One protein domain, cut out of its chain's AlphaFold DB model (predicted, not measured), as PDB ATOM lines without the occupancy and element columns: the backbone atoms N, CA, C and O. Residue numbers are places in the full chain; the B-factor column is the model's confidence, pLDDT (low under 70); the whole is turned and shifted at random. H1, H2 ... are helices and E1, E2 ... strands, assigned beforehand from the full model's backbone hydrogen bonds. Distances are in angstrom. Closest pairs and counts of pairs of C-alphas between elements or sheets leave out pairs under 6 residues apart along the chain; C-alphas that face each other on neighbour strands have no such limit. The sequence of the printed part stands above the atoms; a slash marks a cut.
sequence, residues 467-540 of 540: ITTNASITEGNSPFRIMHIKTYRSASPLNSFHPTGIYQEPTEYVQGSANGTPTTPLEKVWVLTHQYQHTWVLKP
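What this domain is: This is residues 467 to 540 of the 540 residues of an uncharacterized protein of Flavobacterium sp. MedPE-SWcel (UniProt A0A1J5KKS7). There is little regular structure: long loops frame helix H2, which sits beside a small ribbon of two parallel strands, E1 and E2. Loop 487 to 520 swings out to Ala 491, then returns along the side of H2 away from the strands. The 74 printed residues hold H1, E1, H2, E2 in that order; this mixed class has only 21 residues in named elements. It is compact, radius of gyration of the C-alphas 13.0 A, spanning 38 by 27 by 16 A.

How they stand to each other: Start at H1, residues 467 to 470, close to but not clearly touching H2, residues 521 to 531; their closest C-alphas, Ile 467 and Leu 528, are 7.9 A apart. Next find E1, residues 484 to 486, parallel at 12 degrees to E2, residues 535 to 537; N 485 and O 535 are within hydrogen-bond range at 2.9 A. E1, H2, E2 form a strand-helix-strand unit, parallel neighbours joined through a helix, its crossover right-handed. The closest C-alphas of H2 and E2, Thr 529 and Thr 535, are 6.1 A apart. In H2 every O i to N i+4 pair is within range; H1 is too short for one.

Where its parts are: Find C-alpha 467 at (-7.105, -6.591, -9.616), where H1 begins. H2 runs 15.2 A from C-alpha 521 at (-18.539, -12.280, -15.032).

The domain as a whole: The farthest C-alphas, Ala 491 and Ser 513, are 38.5 A apart. Links H1 to E1 and E1 to H2 are long. The printed part has no cut, and no printed residue is under 70 in pLDDT.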
ATOM      1  N   ILE A 467      -7.417  -7.896  -9.023       98.25
ATOM      2  CA  ILE A 467      -7.105  -6.591  -9.616       98.25
ATOM      3  C   ILE A 467      -7.713  -5.458  -8.801       98.25
ATOM      4  O   ILE A 467      -7.025  -4.483  -8.511       98.25
ATOM      5  N   THR A 468      -8.969  -5.579  -8.385       97.38
ATOM      6  CA  THR A 468      -9.637  -4.522  -7.615       97.38
ATOM      7  C   THR A 468      -9.024  -4.311  -6.235       97.38
ATOM      8  O   THR A 468      -9.042  -3.191  -5.726       97.38
ATOM      9  N   THR A 469      -8.409  -5.354  -5.673       97.44
ATOM     10  CA  THR A 469      -7.663  -5.277  -4.414       97.44
ATOM     11  C   THR A 469      -6.272  -4.655  -4.588       97.44
ATOM     12  O   THR A 469      -5.816  -3.926  -3.711       97.44
ATOM     13  N   ASN A 470      -5.577  -4.938  -5.699       97.38
ATOM     14  CA  ASN A 470      -4.134  -4.678  -5.821       97.38
ATOM     15  C   ASN A 470      -3.744  -3.606  -6.854       97.38
ATOM     16  O   ASN A 470      -2.602  -3.146  -6.851       97.38
ATOM     17  N   ALA A 471      -4.646  -3.203  -7.749       97.12
ATOM     18  CA  ALA A 471      -4.366  -2.234  -8.806       97.12
ATOM     19  C   ALA A 471      -4.959  -0.855  -8.493       97.12
ATOM     20  O   ALA A 471      -6.069  -0.724  -7.979       97.12
ATOM     21  N   SER A 472      -4.242   0.202  -8.881       94.56
ATOM     22  CA  SER A 472      -4.759   1.567  -8.778       94.56
ATOM     23  C   SER A 472      -5.861   1.829  -9.808       94.56
ATOM     24  O   SER A 472      -5.709   1.532 -10.995       94.56
ATOM     25  N   ILE A 473      -6.942   2.474  -9.365       93.25
ATOM     26  CA  ILE A 473      -8.010   3.016 -10.222       93.25
ATOM     27  C   ILE A 473      -7.518   4.236 -11.026       93.25
ATOM     28  O   ILE A 473      -8.057   4.519 -12.099       93.25
ATOM     29  N   THR A 474      -6.452   4.911 -10.577       89.56
ATOM     30  CA  THR A 474      -5.852   6.059 -11.278       89.56
ATOM     31  C   THR A 474      -5.165   5.626 -12.569       89.56
ATOM     32  O   THR A 474      -4.437   4.633 -12.593       89.56
ATOM     33  N   GLU A 475      -5.377   6.387 -13.641       86.75
ATOM     34  CA  GLU A 475      -4.748   6.128 -14.934       86.75
ATOM     35  C   GLU A 475      -3.218   6.207 -14.871       86.75
ATOM     36  O   GLU A 475      -2.638   7.026 -14.159       86.75
ATOM     37  N   GLY A 476      -2.562   5.342 -15.643       84.69
ATOM     38  CA  GLY A 476      -1.109   5.257 -15.724       84.69
ATOM     39  C   GLY A 476      -0.621   3.820 -15.867       84.69
ATOM     40  O   GLY A 476      -1.397   2.864 -15.852       84.69
ATOM     41  N   ASN A 477       0.697   3.663 -15.986       86.81
ATOM     42  CA  ASN A 477       1.346   2.356 -16.040       86.81
ATOM     43  C   ASN A 477       1.692   1.852 -14.628       86.81
ATOM     44  O   ASN A 477       2.858   1.652 -14.296       86.81
ATOM     45  N   SER A 478       0.678   1.703 -13.776       93.56
ATOM     46  CA  SER A 478       0.847   1.101 -12.449       93.56
ATOM     47  C   SER A 478       0.828  -0.435 -12.532       93.56
ATOM     48  O   SER A 478       0.411  -0.994 -13.560       93.56
ATOM     49  N   PRO A 479       1.235  -1.145 -11.460       96.62
ATOM     50  CA  PRO A 479       1.097  -2.596 -11.380       96.62
ATOM     51  C   PRO A 479      -0.322  -3.049 -11.734       96.62
ATOM     52  O   PRO A 479      -1.300  -2.391 -11.365       96.62
ATOM     53  N   PHE A 480      -0.409  -4.133 -12.505       97.38
ATOM     54  CA  PHE A 480      -1.652  -4.800 -12.915       97.38
ATOM     55  C   PHE A 480      -2.688  -3.958 -13.692       97.38
ATOM     56  O   PHE A 480      -3.776  -4.446 -13.997       97.38
ATOM     57  N   ARG A 481      -2.366  -2.721 -14.096       96.50
ATOM     58  CA  ARG A 481      -3.093  -2.005 -15.160       96.50
ATOM     59  C   ARG A 481      -2.553  -2.384 -16.534       96.50
ATOM     60  O   ARG A 481      -1.387  -2.772 -16.656       96.50
ATOM     61  N   ILE A 482      -3.374  -2.186 -17.569       96.56
ATOM     62  CA  ILE A 482      -2.983  -2.420 -18.970       96.56
ATOM     63  C   ILE A 482      -2.545  -3.881 -19.179       96.56
ATOM     64  O   ILE A 482      -1.557  -4.174 -19.852       96.56
ATOM     65  N   MET A 483      -3.241  -4.818 -18.531       98.12
ATOM     66  CA  MET A 483      -2.975  -6.241 -18.720       98.12
ATOM     67  C   MET A 483      -3.649  -6.755 -19.986       98.12
ATOM     68  O   MET A 483      -4.748  -6.340 -20.341       98.12
ATOM     69  N   HIS A 484      -3.004  -7.711 -20.638       98.50
ATOM     70  CA  HIS A 484      -3.544  -8.476 -21.742       98.50
ATOM     71  C   HIS A 484      -3.845  -9.894 -21.252       98.50
ATOM     72  O   HIS A 484      -2.934 -10.701 -21.053       98.50
ATOM     73  N   ILE A 485      -5.132 -10.182 -21.063       98.44
ATOM     74  CA  ILE A 485      -5.626 -11.478 -20.604       98.44
ATOM     75  C   ILE A 485      -6.156 -12.253 -21.810       98.44
ATOM     76  O   ILE A 485      -7.101 -11.831 -22.483       98.44
ATOM     77  N   LYS A 486      -5.528 -13.388 -22.116       97.81
ATOM     78  CA  LYS A 486      -5.895 -14.231 -23.258       97.81
ATOM     79  C   LYS A 486      -6.508 -15.528 -22.758       97.81
ATOM     80  O   LYS A 486      -5.811 -16.370 -22.196       97.81
ATOM     81  N   THR A 487      -7.804 -15.699 -22.998       96.50
ATOM     82  CA  THR A 487      -8.541 -16.916 -22.633       96.50
ATOM     83  C   THR A 487      -9.025 -17.701 -23.851       96.50
ATOM     84  O   THR A 487      -9.489 -18.835 -23.714       96.50
ATOM     85  N   TYR A 488      -8.867 -17.148 -25.057       95.62
ATOM     86  CA  TYR A 488      -9.312 -17.754 -26.307       95.62
ATOM     87  C   TYR A 488      -8.308 -17.582 -27.454       95.62
ATOM     88  O   TYR A 488      -7.600 -16.580 -27.561       95.62
ATOM     89  N   ARG A 489      -8.299 -18.563 -28.365       92.06
ATOM     90  CA  ARG A 489      -7.638 -18.488 -29.670       92.06
ATOM     91  C   ARG A 489      -8.458 -19.252 -30.707       92.06
ATOM     92  O   ARG A 489      -8.775 -20.418 -30.497       92.06
ATOM     93  N   SER A 490      -8.726 -18.642 -31.861       88.56
ATOM     94  CA  SER A 490      -9.523 -19.265 -32.933       88.56
ATOM     95  C   SER A 490      -8.927 -20.570 -33.466       88.56
ATOM     96  O   SER A 490      -9.661 -21.507 -33.750       88.56
ATOM     97  N   ALA A 491      -7.596 -20.665 -33.524       84.94
ATOM     98  CA  ALA A 491      -6.879 -21.881 -33.912       84.94
ATOM     99  C   ALA A 491      -6.974 -23.023 -32.875       84.94
ATOM    100  O   ALA A 491      -6.547 -24.145 -33.143       84.94
ATOM    101  N   SER A 492      -7.475 -22.761 -31.666       82.50
ATOM    102  CA  SER A 492      -7.637 -23.759 -30.599       82.50
ATOM    103  C   SER A 492      -8.883 -23.437 -29.762       82.50
ATOM    104  O   SER A 492      -8.762 -23.059 -28.598       82.50
ATOM    105  N   PRO A 493     -10.092 -23.539 -30.351       83.38
ATOM    106  CA  PRO A 493     -11.317 -23.001 -29.757       83.38
ATOM    107  C   PRO A 493     -11.931 -23.907 -28.678       83.38
ATOM    108  O   PRO A 493     -12.846 -23.488 -27.963       83.38
ATOM    109  N   LEU A 494     -11.473 -25.161 -28.583       84.94
ATOM    110  CA  LEU A 494     -11.922 -26.116 -27.574       84.94
ATOM    111  C   LEU A 494     -11.433 -25.702 -26.182       84.94
ATOM    112  O   LEU A 494     -10.406 -25.037 -26.049       84.94
ATOM    113  N   ASN A 495     -12.161 -26.122 -25.144       85.94
ATOM    114  CA  ASN A 495     -11.827 -25.845 -23.737       85.94
ATOM    115  C   ASN A 495     -11.619 -24.345 -23.454       85.94
ATOM    116  O   ASN A 495     -10.765 -23.929 -22.673       85.94
ATOM    117  N   SER A 496     -12.382 -23.529 -24.176       89.00
ATOM    118  CA  SER A 496     -12.492 -22.088 -24.012       89.00
ATOM    119  C   SER A 496     -13.983 -21.763 -24.012       89.00
ATOM    120  O   SER A 496     -14.735 -22.289 -24.846       89.00
ATOM    121  N   PHE A 497     -14.402 -20.908 -23.089       93.69
ATOM    122  CA  PHE A 497     -15.796 -20.527 -22.878       93.69
ATOM    123  C   PHE A 497     -15.932 -19.005 -22.935       93.69
ATOM    124  O   PHE A 497     -14.979 -18.282 -22.663       93.69
ATOM    125  N   HIS A 498     -17.097 -18.519 -23.346       96.12
ATOM    126  CA  HIS A 498     -17.425 -17.100 -23.239       96.12
ATOM    127  C   HIS A 498     -17.918 -16.859 -21.802       96.12
ATOM    128  O   HIS A 498     -18.807 -17.600 -21.390       96.12
ATOM    129  N   PRO A 499     -17.388 -15.897 -21.019       97.62
ATOM    130  CA  PRO A 499     -17.886 -15.630 -19.664       97.62
ATOM    131  C   PRO A 499     -19.399 -15.360 -19.645       97.62
ATOM    132  O   PRO A 499     -19.933 -14.803 -20.607       97.62
ATOM    133  N   THR A 500     -20.106 -15.757 -18.587       98.25
ATOM    134  CA  THR A 500     -21.566 -15.556 -18.512       98.25
ATOM    135  C   THR A 500     -21.964 -14.100 -18.230       98.25
ATOM    136  O   THR A 500     -21.181 -13.296 -17.718       98.25
ATOM    137  N   GLY A 501     -23.215 -13.754 -18.558       97.31
ATOM    138  CA  GLY A 501     -23.812 -12.441 -18.293       97.31
ATOM    139  C   GLY A 501     -24.002 -11.587 -19.541       97.31
ATOM    140  O   GLY A 501     -24.095 -12.106 -20.654       97.31
ATOM    141  N   ILE A 502     -24.054 -10.267 -19.350       96.88
ATOM    142  CA  ILE A 502     -24.104  -9.264 -20.422       96.88
ATOM    143  C   ILE A 502     -22.888  -8.351 -20.264       96.88
ATOM    144  O   ILE A 502     -22.570  -7.924 -19.158       96.88
ATOM    145  N   TYR A 503     -22.197  -8.053 -21.365       97.88
ATOM    146  CA  TYR A 503     -21.091  -7.099 -21.356       97.88
ATOM    147  C   TYR A 503     -21.634  -5.669 -21.312       97.88
ATOM    148  O   TYR A 503     -22.013  -5.107 -22.341       97.88
ATOM    149  N   GLN A 504     -21.710  -5.102 -20.112       97.88
ATOM    150  CA  GLN A 504     -22.280  -3.782 -19.867       97.88
ATOM    151  C   GLN A 504     -21.657  -3.123 -18.633       97.88
ATOM    152  O   GLN A 504     -21.037  -3.788 -17.803       97.88
ATOM    153  N   GLU A 505     -21.861  -1.813 -18.519       98.12
ATOM    154  CA  GLU A 505     -21.516  -1.038 -17.331       98.12
ATOM    155  C   GLU A 505     -22.334  -1.521 -16.119       98.12
ATOM    156  O   GLU A 505     -23.563  -1.607 -16.220       98.12
ATOM    157  N   PRO A 506     -21.696  -1.847 -14.979       98.00
ATOM    158  CA  PRO A 506     -22.426  -2.251 -13.788       98.00
ATOM    159  C   PRO A 506     -23.056  -1.054 -13.070       98.00
ATOM    160  O   PRO A 506     -22.598   0.084 -13.158       98.00
ATOM    161  N   THR A 507     -24.090  -1.335 -12.280       97.50
ATOM    162  CA  THR A 507     -24.741  -0.348 -11.410       97.50
ATOM    163  C   THR A 507     -23.712   0.344 -10.506       97.50
ATOM    164  O   THR A 507     -22.845  -0.325  -9.950       97.50
ATOM    165  N   GLU A 508     -23.823   1.670 -10.345       97.19
ATOM    166  CA  GLU A 508     -22.933   2.521  -9.518       97.19
ATOM    167  C   GLU A 508     -21.483   2.660 -10.019       97.19
ATOM    168  O   GLU A 508     -20.612   3.134  -9.286       97.19
ATOM    169  N   TYR A 509     -21.204   2.278 -11.265       98.06
ATOM    170  CA  TYR A 509     -19.900   2.522 -11.871       98.06
ATOM    171  C   TYR A 509     -19.601   4.022 -12.017       98.06
ATOM    172  O   TYR A 509     -20.456   4.812 -12.418       98.06
ATOM    173  N   VAL A 510     -18.361   4.422 -11.714       97.00
ATOM    174  CA  VAL A 510     -17.856   5.779 -11.961       97.00
ATOM    175  C   VAL A 510     -16.400   5.695 -12.406       97.00
ATOM    176  O   VAL A 510     -15.516   5.424 -11.588       97.00
ATOM    177  N   GLN A 511     -16.134   5.994 -13.682       95.44
ATOM    178  CA  GLN A 511     -14.781   5.982 -14.246       95.44
ATOM    179  C   GLN A 511     -13.806   6.793 -13.380       95.44
ATOM    180  O   GLN A 511     -13.987   7.987 -13.143       95.44
ATOM    181  N   GLY A 512     -12.741   6.132 -12.935       93.81
ATOM    182  CA  GLY A 512     -11.674   6.752 -12.146       93.81
ATOM    183  C   GLY A 512     -11.993   6.894 -10.657       93.81
ATOM    184  O   GLY A 512     -11.164   7.434  -9.927       93.81
ATOM    185  N   SER A 513     -13.147   6.398 -10.195       94.56
ATOM    186  CA  SER A 513     -13.564   6.526  -8.796       94.56
ATOM    187  C   SER A 513     -14.165   5.257  -8.194       94.56
ATOM    188  O   SER A 513     -13.849   4.948  -7.049       94.56
ATOM    189  N   ALA A 514     -15.043   4.543  -8.901       96.12
ATOM    190  CA  ALA A 514     -15.781   3.407  -8.353       96.12
ATOM    191  C   ALA A 514     -15.985   2.310  -9.404       96.12
ATOM    192  O   ALA A 514     -16.397   2.581 -10.527       96.12
ATOM    193  N   ASN A 515     -15.761   1.058  -9.001       97.25
ATOM    194  CA  ASN A 515     -15.968  -0.120  -9.851       97.25
ATOM    195  C   ASN A 515     -17.450  -0.489 -10.042       97.25
ATOM    196  O   ASN A 515     -17.753  -1.394 -10.817       97.25
ATOM    197  N   GLY A 516     -18.364   0.192  -9.343       96.62
ATOM    198  CA  GLY A 516     -19.762  -0.211  -9.239       96.62
ATOM    199  C   GLY A 516     -19.929  -1.553  -8.525       96.62
ATOM    200  O   GLY A 516     -19.042  -2.007  -7.797       96.62
ATOM    201  N   THR A 517     -21.070  -2.192  -8.766       97.50
ATOM    202  CA  THR A 517     -21.451  -3.476  -8.166       97.50
ATOM    203  C   THR A 517     -21.718  -4.510  -9.269       97.50
ATOM    204  O   THR A 517     -22.877  -4.824  -9.547       97.50
ATOM    205  N   PRO A 518     -20.676  -5.015  -9.963       98.00
ATOM    206  CA  PRO A 518     -20.854  -6.015 -11.011       98.00
ATOM    207  C   PRO A 518     -21.362  -7.335 -10.422       98.00
ATOM    208  O   PRO A 518     -20.824  -7.851  -9.442       98.00
ATOM    209  N   THR A 519     -22.396  -7.892 -11.045       96.94
ATOM    210  CA  THR A 519     -23.086  -9.115 -10.604       96.94
ATOM    211  C   THR A 519     -22.795 -10.318 -11.493       96.94
ATOM    212  O   THR A 519     -22.978 -11.453 -11.059       96.94
ATOM    213  N   THR A 520     -22.317 -10.085 -12.719       98.19
ATOM    214  CA  THR A 520     -21.969 -11.143 -13.676       98.19
ATOM    215  C   THR A 520     -20.488 -11.107 -14.074       98.19
ATOM    216  O   THR A 520     -19.868 -10.039 -14.033       98.19
ATOM    217  N   PRO A 521     -19.907 -12.240 -14.514       98.44
ATOM    218  CA  PRO A 521     -18.539 -12.280 -15.032       98.44
ATOM    219  C   PRO A 521     -18.279 -11.272 -16.160       98.44
ATOM    220  O   PRO A 521     -17.250 -10.599 -16.161       98.44
ATOM    221  N   LEU A 522     -19.207 -11.086 -17.104       98.44
ATOM    222  CA  LEU A 522     -19.014 -10.094 -18.170       98.44
ATOM    223  C   LEU A 522     -19.039  -8.639 -17.693       98.44
ATOM    224  O   LEU A 522     -18.287  -7.833 -18.239       98.44
ATOM    225  N   GLU A 523     -19.828  -8.295 -16.675       98.75
ATOM    226  CA  GLU A 523     -19.759  -6.966 -16.046       98.75
ATOM    227  C   GLU A 523     -18.393  -6.756 -15.371       98.75
ATOM    228  O   GLU A 523     -17.802  -5.682 -15.474       98.75
ATOM    229  N   LYS A 524     -17.824  -7.799 -14.751       98.81
ATOM    230  CA  LYS A 524     -16.461  -7.748 -14.191       98.81
ATOM    231  C   LYS A 524     -15.408  -7.524 -15.278       98.81
ATOM    232  O   LYS A 524     -14.549  -6.656 -15.123       98.81
ATOM    233  N   VAL A 525     -15.490  -8.235 -16.408       98.75
ATOM    234  CA  VAL A 525     -14.599  -7.997 -17.562       98.75
ATOM    235  C   VAL A 525     -14.768  -6.576 -18.105       98.75
ATOM    236  O   VAL A 525     -13.776  -5.932 -18.462       98.75
ATOM    237  N   TRP A 526     -15.999  -6.059 -18.141       98.69
ATOM    238  CA  TRP A 526     -16.270  -4.681 -18.542       98.69
ATOM    239  C   TRP A 526     -15.522  -3.691 -17.642       98.69
ATOM    240  O   TRP A 526     -14.782  -2.851 -18.160       98.69
ATOM    241  N   VAL A 527     -15.603  -3.845 -16.315       98.69
ATOM    242  CA  VAL A 527     -14.874  -2.991 -15.358       98.69
ATOM    243  C   VAL A 527     -13.366  -3.099 -15.560       98.69
ATOM    244  O   VAL A 527     -12.683  -2.080 -15.632       98.69
ATOM    245  N   LEU A 528     -12.822  -4.309 -15.706       98.62
ATOM    246  CA  LEU A 528     -11.387  -4.510 -15.940       98.62
ATOM    247  C   LEU A 528     -10.910  -3.812 -17.221       98.62
ATOM    248  O   LEU A 528      -9.832  -3.214 -17.247       98.62
ATOM    249  N   THR A 529     -11.738  -3.826 -18.264       98.25
ATOM    250  CA  THR A 529     -11.449  -3.166 -19.543       98.25
ATOM    251  C   THR A 529     -11.454  -1.642 -19.411       98.25
ATOM    252  O   THR A 529     -10.511  -0.989 -19.848       98.25
ATOM    253  N   HIS A 530     -12.471  -1.058 -18.774       97.38
ATOM    254  CA  HIS A 530     -12.668   0.399 -18.766       97.38
ATOM    255  C   HIS A 530     -11.947   1.090 -17.603       97.38
ATOM    256  O   HIS A 530     -11.265   2.102 -17.778       97.38
ATOM    257  N   GLN A 531     -12.003   0.501 -16.409       97.25
ATOM    258  CA  GLN A 531     -11.408   1.089 -15.214       97.25
ATOM    259  C   GLN A 531      -9.898   0.857 -15.128       97.25
ATOM    260  O   GLN A 531      -9.155   1.767 -14.742       97.25
ATOM    261  N   TYR A 532      -9.445  -0.340 -15.510       98.00
ATOM    262  CA  TYR A 532      -8.052  -0.791 -15.378       98.00
ATOM    263  C   TYR A 532      -7.314  -0.915 -16.722       98.00
ATOM    264  O   TYR A 532      -6.122  -1.241 -16.740       98.00
ATOM    265  N   GLN A 533      -7.986  -0.587 -17.834       97.38
ATOM    266  CA  GLN A 533      -7.440  -0.590 -19.200       97.38
ATOM    267  C   GLN A 533      -6.961  -1.972 -19.669       97.38
ATOM    268  O   GLN A 533      -6.007  -2.081 -20.438       97.38
ATOM    269  N   HIS A 534      -7.579  -3.049 -19.182       98.31
ATOM    270  CA  HIS A 534      -7.241  -4.394 -19.642       98.31
ATOM    271  C   HIS A 534      -7.711  -4.633 -21.078       98.31
ATOM    272  O   HIS A 534      -8.711  -4.086 -21.527       98.31
ATOM    273  N   THR A 535      -7.013  -5.514 -21.786       98.44
ATOM    274  CA  THR A 535      -7.465  -6.098 -23.053       98.44
ATOM    275  C   THR A 535      -7.750  -7.577 -22.842       98.44
ATOM    276  O   THR A 535      -6.881  -8.315 -22.376       98.44
ATOM    277  N   TRP A 536      -8.953  -8.014 -23.212       98.38
ATOM    278  CA  TRP A 536      -9.401  -9.396 -23.063       98.38
ATOM    279  C   TRP A 536      -9.634 -10.046 -24.425       98.38
ATOM    280  O   TRP A 536     -10.384  -9.524 -25.249       98.38
ATOM    281  N   VAL A 537      -9.013 -11.204 -24.659       97.81
ATOM    282  CA  VAL A 537      -9.284 -12.045 -25.837       97.81
ATOM    283  C   VAL A 537     -10.226 -13.164 -25.419       97.81
ATOM    284  O   VAL A 537      -9.781 -14.188 -24.896       97.81
ATOM    285  N   LEU A 538     -11.520 -12.936 -25.642       96.69
ATOM    286  CA  LEU A 538     -12.606 -13.852 -25.302       96.69
ATOM    287  C   LEU A 538     -13.031 -14.699 -26.502       96.69
ATOM    288  O   LEU A 538     -12.780 -14.351 -27.659       96.69
ATOM    289  N   LYS A 539     -13.691 -15.823 -26.213       94.50
ATOM    290  CA  LYS A 539     -14.402 -16.593 -27.233       94.50
ATOM    291  C   LYS A 539     -15.556 -15.738 -27.782       94.50
ATOM    292  O   LYS A 539     -16.205 -15.114 -26.950       94.50
ATOM    293  N   PRO A 540     -15.780 -15.690 -29.109       90.12
ATOM    294  CA  PRO A 540     -16.887 -14.949 -29.710       90.12
ATOM    295  C   PRO A 540     -18.265 -15.440 -29.281       90.12
ATOM    296  O   PRO A 540     -18.385 -16.648 -28.955       90.12
TER     297      PRO A 540